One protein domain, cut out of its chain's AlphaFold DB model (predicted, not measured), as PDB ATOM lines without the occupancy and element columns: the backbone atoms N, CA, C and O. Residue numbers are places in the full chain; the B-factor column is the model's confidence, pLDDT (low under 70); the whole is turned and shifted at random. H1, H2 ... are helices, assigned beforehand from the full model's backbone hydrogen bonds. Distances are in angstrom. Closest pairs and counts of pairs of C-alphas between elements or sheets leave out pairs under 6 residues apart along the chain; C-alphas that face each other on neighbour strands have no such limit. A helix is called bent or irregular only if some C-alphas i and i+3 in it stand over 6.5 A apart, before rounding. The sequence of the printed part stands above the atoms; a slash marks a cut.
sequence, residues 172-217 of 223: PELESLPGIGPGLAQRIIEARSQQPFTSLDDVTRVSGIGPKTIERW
ATOM      1  N   PRO A 172     196.014 226.315 112.639       73.69
ATOM      2  CA  PRO A 172     196.544 225.094 112.031       73.69
ATOM      3  C   PRO A 172     195.664 223.858 112.257       73.69
ATOM      4  O   PRO A 172     195.545 223.034 111.357       73.69
ATOM      5  N   GLU A 173     195.022 223.738 113.425       76.19
ATOM      6  CA  GLU A 173     194.059 222.662 113.689       76.19
ATOM      7  C   GLU A 173     192.834 222.768 112.783       76.19
ATOM      8  O   GLU A 173     192.371 221.758 112.284       76.19
ATOM      9  N   LEU A 174     192.325 223.969 112.512       87.44
ATOM     10  CA  LEU A 174     191.217 224.147 111.571       87.44
ATOM     11  C   LEU A 174     191.637 223.865 110.123       87.44
ATOM     12  O   LEU A 174     190.847 223.326 109.356       87.44
ATOM     13  N   GLU A 175     192.866 224.219 109.741       83.12
ATOM     14  CA  GLU A 175     193.421 223.981 108.399       83.12
ATOM     15  C   GLU A 175     193.632 222.498 108.067       83.12
ATOM     16  O   GLU A 175     193.827 222.161 106.899       83.12
ATOM     17  N   SER A 176     193.560 221.600 109.049       75.12
ATOM     18  CA  SER A 176     193.557 220.163 108.774       75.12
ATOM     19  C   SER A 176     192.217 219.656 108.238       75.12
ATOM     20  O   SER A 176     192.162 218.572 107.653       75.12
ATOM     21  N   LEU A 177     191.128 220.408 108.449       82.69
ATOM     22  CA  LEU A 177     189.807 219.976 108.032       82.69
ATOM     23  C   LEU A 177     189.713 219.959 106.504       82.69
ATOM     24  O   LEU A 177     190.137 220.916 105.843       82.69
ATOM     25  N   PRO A 178     189.093 218.921 105.911       76.25
ATOM     26  CA  PRO A 178     188.916 218.839 104.471       76.25
ATOM     27  C   PRO A 178     188.252 220.102 103.915       76.25
ATOM     28  O   PRO A 178     187.134 220.460 104.295       76.25
ATOM     29  N   GLY A 179     188.940 220.770 102.986       79.75
ATOM     30  CA  GLY A 179     188.456 221.991 102.339       79.75
ATOM     31  C   GLY A 179     188.732 223.295 103.096       79.75
ATOM     32  O   GLY A 179     188.301 224.346 102.619       79.75
ATOM     33  N   ILE A 180     189.466 223.267 104.215       83.50
ATOM     34  CA  ILE A 180     189.882 224.471 104.942       83.50
ATOM     35  C   ILE A 180     191.308 224.868 104.575       83.50
ATOM     36  O   ILE A 180     192.257 224.121 104.757       83.50
ATOM     37  N   GLY A 181     191.450 226.084 104.051       78.25
ATOM     38  CA  GLY A 181     192.738 226.767 103.942       78.25
ATOM     39  C   GLY A 181     192.816 227.966 104.895       78.25
ATOM     40  O   GLY A 181     191.798 228.322 105.500       78.25
ATOM     41  N   PRO A 182     193.965 228.664 104.957       73.56
ATOM     42  CA  PRO A 182     194.208 229.743 105.920       73.56
ATOM     43  C   PRO A 182     193.123 230.822 105.954       73.56
ATOM     44  O   PRO A 182     192.669 231.242 107.014       73.56
ATOM     45  N   GLY A 183     192.634 231.231 104.778       87.31
ATOM     46  CA  GLY A 183     191.587 232.248 104.684       87.31
ATOM     47  C   GLY A 183     190.226 231.799 105.222       87.31
ATOM     48  O   GLY A 183     189.450 232.638 105.663       87.31
ATOM     49  N   LEU A 184     189.913 230.501 105.180       90.94
ATOM     50  CA  LEU A 184     188.654 229.968 105.702       90.94
ATOM     51  C   LEU A 184     188.778 229.650 107.199       90.94
ATOM     52  O   LEU A 184     187.866 229.978 107.950       90.94
ATOM     53  N   ALA A 185     189.931 229.136 107.641       90.75
ATOM     54  CA  ALA A 185     190.250 228.947 109.056       90.75
ATOM     55  C   ALA A 185     190.151 230.264 109.842       90.75
ATOM     56  O   ALA A 185     189.493 230.323 110.880       90.75
ATOM     57  N   GLN A 186     190.706 231.348 109.296       92.12
ATOM     58  CA  GLN A 186     190.602 232.677 109.895       92.12
ATOM     59  C   GLN A 186     189.141 233.135 110.049       92.12
ATOM     60  O   GLN A 186     188.756 233.627 111.108       92.12
ATOM     61  N   ARG A 187     188.290 232.904 109.039       97.06
ATOM     62  CA  ARG A 187     186.860 233.249 109.124       97.06
ATOM     63  C   ARG A 187     186.112 232.434 110.180       97.06
ATOM     64  O   ARG A 187     185.210 232.969 110.818       97.06
ATOM     65  N   ILE A 188     186.476 231.167 110.387       96.25
ATOM     66  CA  ILE A 188     185.917 230.339 111.470       96.25
ATOM     67  C   ILE A 188     186.288 230.938 112.835       96.25
ATOM     68  O   ILE A 188     185.420 231.074 113.698       96.25
ATOM     69  N   ILE A 189     187.551 231.344 113.018       96.06
ATOM     70  CA  ILE A 189     188.041 231.972 114.258       96.06
ATOM     71  C   ILE A 189     187.324 233.298 114.530       96.06
ATOM     72  O   ILE A 189     186.916 233.566 115.662       96.06
ATOM     73  N   GLU A 190     187.124 234.112 113.500       96.69
ATOM     74  CA  GLU A 190     186.367 235.360 113.613       96.69
ATOM     75  C   GLU A 190     184.908 235.086 113.995       96.69
ATOM     76  O   GLU A 190     184.404 235.668 114.957       96.69
ATOM     77  N   ALA A 191     184.243 234.147 113.317       96.62
ATOM     78  CA  ALA A 191     182.844 233.817 113.572       96.62
ATOM     79  C   ALA A 191     182.602 233.278 114.991       96.62
ATOM     80  O   ALA A 191     181.657 233.721 115.654       96.62
ATOM     81  N   ARG A 192     183.462 232.377 115.492       96.50
ATOM     82  CA  ARG A 192     183.358 231.853 116.869       96.50
ATOM     83  C   ARG A 192     183.681 232.894 117.939       96.50
ATOM     84  O   ARG A 192     183.146 232.813 119.038       96.50
ATOM     85  N   SER A 193     184.526 233.882 117.623       95.50
ATOM     86  CA  SER A 193     184.834 234.981 118.549       95.50
ATOM     87  C   SER A 193     183.635 235.911 118.767       95.50
ATOM     88  O   SER A 193     183.469 236.451 119.856       95.50
ATOM     89  N   GLN A 194     182.784 236.070 117.745       95.38
ATOM     90  CA  GLN A 194     181.552 236.855 117.835       95.38
ATOM     91  C   GLN A 194     180.440 236.091 118.558       95.38
ATOM     92  O   GLN A 194     179.719 236.660 119.374       95.38
ATOM     93  N   GLN A 195     180.297 234.803 118.256       95.75
ATOM     94  CA  GLN A 195     179.328 233.911 118.885       95.75
ATOM     95  C   GLN A 195     179.859 232.481 118.754       95.75
ATOM     96  O   GLN A 195     180.167 232.101 117.633       95.75
ATOM     97  N   PRO A 196     179.977 231.677 119.821       96.62
ATOM     98  CA  PRO A 196     180.400 230.280 119.700       96.62
ATOM     99  C   PRO A 196     179.427 229.449 118.857       96.62
ATOM    100  O   PRO A 196     178.220 229.691 118.891       96.62
ATOM    101  N   PHE A 197     179.942 228.460 118.126       96.81
ATOM    102  CA  PHE A 197     179.109 227.500 117.403       96.81
ATOM    103  C   PHE A 197     178.402 226.561 118.380       96.81
ATOM    104  O   PHE A 197     179.018 226.062 119.318       96.81
ATOM    105  N   THR A 198     177.120 226.302 118.152       95.81
ATOM    106  CA  THR A 198     176.304 225.424 119.018       95.81
ATOM    107  C   THR A 198     175.850 224.137 118.334       95.81
ATOM    108  O   THR A 198     175.270 223.261 118.978       95.81
ATOM    109  N   SER A 199     176.126 224.017 117.040       93.81
ATOM    110  CA  SER A 199     175.919 222.825 116.228       93.81
ATOM    111  C   SER A 199     176.838 222.868 115.010       93.81
ATOM    112  O   SER A 199     177.411 223.908 114.679       93.81
ATOM    113  N   LEU A 200     176.953 221.744 114.307       89.94
ATOM    114  CA  LEU A 200     177.699 221.695 113.053       89.94
ATOM    115  C   LEU A 200     177.039 222.534 111.937       89.94
ATOM    116  O   LEU A 200     177.734 223.185 111.159       89.94
ATOM    117  N   ASP A 201     175.707 222.595 111.902       91.12
ATOM    118  CA  ASP A 201     174.964 223.433 110.948       91.12
ATOM    119  C   ASP A 201     175.206 224.933 111.164       91.12
ATOM    120  O   ASP A 201     175.221 225.707 110.203       91.12
ATOM    121  N   ASP A 202     175.458 225.353 112.406       93.81
ATOM    122  CA  ASP A 202     175.774 226.740 112.769       93.81
ATOM    123  C   ASP A 202     177.033 227.248 112.042       93.81
ATOM    124  O   ASP A 202     177.205 228.441 111.798       93.81
ATOM    125  N   VAL A 203     177.910 226.341 111.602       93.25
ATOM    126  CA  VAL A 203     179.127 226.689 110.859       93.25
ATOM    127  C   VAL A 203     178.825 227.269 109.475       93.25
ATOM    128  O   VAL A 203     179.632 228.035 108.947       93.25
ATOM    129  N   THR A 204     177.639 227.015 108.910       92.19
ATOM    130  CA  THR A 204     177.213 227.603 107.622       92.19
ATOM    131  C   THR A 204     177.178 229.134 107.615       92.19
ATOM    132  O   THR A 204     177.212 229.739 106.542       92.19
ATOM    133  N   ARG A 205     177.172 229.796 108.783       94.06
ATOM    134  CA  ARG A 205     177.290 231.265 108.868       94.06
ATOM    135  C   ARG A 205     178.665 231.789 108.445       94.06
ATOM    136  O   ARG A 205     178.817 232.977 108.165       94.06
ATOM    137  N   VAL A 206     179.673 230.920 108.375       95.31
ATOM    138  CA  VAL A 206     180.992 231.247 107.836       95.31
ATOM    139  C   VAL A 206     180.930 231.229 106.311       95.31
ATOM    140  O   VAL A 206     180.791 230.182 105.682       95.31
ATOM    141  N   SER A 207     181.102 232.397 105.694       91.75
ATOM    142  CA  SER A 207     181.114 232.519 104.233       91.75
ATOM    143  C   SER A 207     182.162 231.596 103.588       91.75
ATOM    144  O   SER A 207     183.362 231.663 103.890       91.75
ATOM    145  N   GLY A 208     181.698 230.728 102.683       88.44
ATOM    146  CA  GLY A 208     182.500 229.690 102.028       88.44
ATOM    147  C   GLY A 208     182.358 228.286 102.630       88.44
ATOM    148  O   GLY A 208     182.917 227.352 102.060       88.44
ATOM    149  N   ILE A 209     181.601 228.115 103.719       92.38
ATOM    150  CA  ILE A 209     181.233 226.803 104.271       92.38
ATOM    151  C   ILE A 209     179.782 226.503 103.910       92.38
ATOM    152  O   ILE A 209     178.873 227.243 104.275       92.38
ATOM    153  N   GLY A 210     179.568 225.417 103.170       88.75
ATOM    154  CA  GLY A 210     178.237 224.945 102.794       88.75
ATOM    155  C   GLY A 210     177.954 223.527 103.298       88.75
ATOM    156  O   GLY A 210     178.863 222.867 103.807       88.75
ATOM    157  N   PRO A 211     176.730 223.012 103.082       86.19
ATOM    158  CA  PRO A 211     176.308 221.695 103.571       86.19
ATOM    159  C   PRO A 211     177.244 220.548 103.165       86.19
ATOM    160  O   PRO A 211     177.564 219.688 103.973       86.19
ATOM    161  N   LYS A 212     177.775 220.582 101.934       81.44
ATOM    162  CA  LYS A 212     178.734 219.576 101.436       81.44
ATOM    163  C   LYS A 212     180.070 219.576 102.183       81.44
ATOM    164  O   LYS A 212     180.753 218.560 102.212       81.44
ATOM    165  N   THR A 213     180.484 220.729 102.702       82.62
ATOM    166  CA  THR A 213     181.703 220.845 103.509       82.62
ATOM    167  C   THR A 213     181.449 220.266 104.897       82.62
ATOM    168  O   THR A 213     182.254 219.484 105.381       82.62
ATOM    169  N   ILE A 214     180.292 220.585 105.478       87.06
ATOM    170  CA  ILE A 214     179.839 220.089 106.783       87.06
ATOM    171  C   ILE A 214     179.693 218.563 106.809       87.06
ATOM    172  O   ILE A 214     180.170 217.930 107.744       87.06
ATOM    173  N   GLU A 215     179.125 217.962 105.764       82.56
ATOM    174  CA  GLU A 215     178.981 216.501 105.642       82.56
ATOM    175  C   GLU A 215     180.334 215.773 105.753       82.56
ATOM    176  O   GLU A 215     180.444 214.709 106.352       82.56
ATOM    177  N   ARG A 216     181.413 216.386 105.248       79.31
ATOM    178  CA  ARG A 216     182.772 215.826 105.345       79.31
ATOM    179  C   ARG A 216     183.363 215.919 106.750       79.31
ATOM    180  O   ARG A 216     184.394 215.303 107.001       79.31
ATOM    181  N   TRP A 217     182.766 216.711 107.636       85.62
ATOM    182  CA  TRP A 217     183.262 216.971 108.987       85.62
ATOM    183  C   TRP A 217     182.462 216.264 110.074       85.62
ATOM    184  O   TRP A 217     182.874 216.316 111.228       85.62
TER     185      TRP A 217
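What this domain is: This is residues 172 to 217 of the 223 residues of a protein of Limnospira indica PCC 8005 (UniProt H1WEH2). A small helical fold: one longer helix, H2, lies along one side with the short helix H1 packed at its start, and two short helices, H3 and H4, make the opposite side. Residues 195 to 200 bring the chain from the end of H2 across to H3. The printed part has 46 residues with four named helices, in the order H1, H2, H3, H4, and no named strand; the class is all helix. It is compact, with a radius of gyration of the C-alphas of 9.7 A, and rounded, spanning 23 by 20 by 16 A.

How they stand to each other: H1, residues 172 to 175, touches H2, residues 182 to 194, which meets it with residues 182 to 185 alone; their closest C-alphas, those of Leu 174 and Ala 185, are 5.5 A apart. H2 and H3, residues 201 to 205, are close but not clearly touching, with the closest C-alphas, those of Ala 191 and Arg 205, 7.7 A apart. H3 touches H4, residues 211 to 215; their closest C-alphas, those of Thr 204 and Pro 211, are 7.2 A apart. H1 is apart from H3 and H4, and H2 is apart from H4. In H4 every O i to N i+4 pair is within hydrogen-bond range, in H2 8 of 9, and H1 is too short for such a pair. In H3 0 of 1 is within range, beside 2 of 2 O i to N i+3 pairs.

Where its parts are: H1 begins at C-alpha 172, (196.544, 225.094, 112.031). H2 is 18.8 A long and ends at C-alpha 194, (181.552, 236.855, 117.835). H3, 8.4 A long, is neither bent nor irregular, but only just: C-alphas 202 and 205 are 6.2 A apart. H4 ends at C-alpha 215, (178.981, 216.501, 105.642).

The domain as a whole: The two C-alphas farthest apart, those of Gln 194 and Arg 216, are 24.5 A apart. The printed part has no cut. The link from H3 to H4 is tight, and the other two are short. The mean pLDDT of the printed part is 88.6, and no printed residue is under 70.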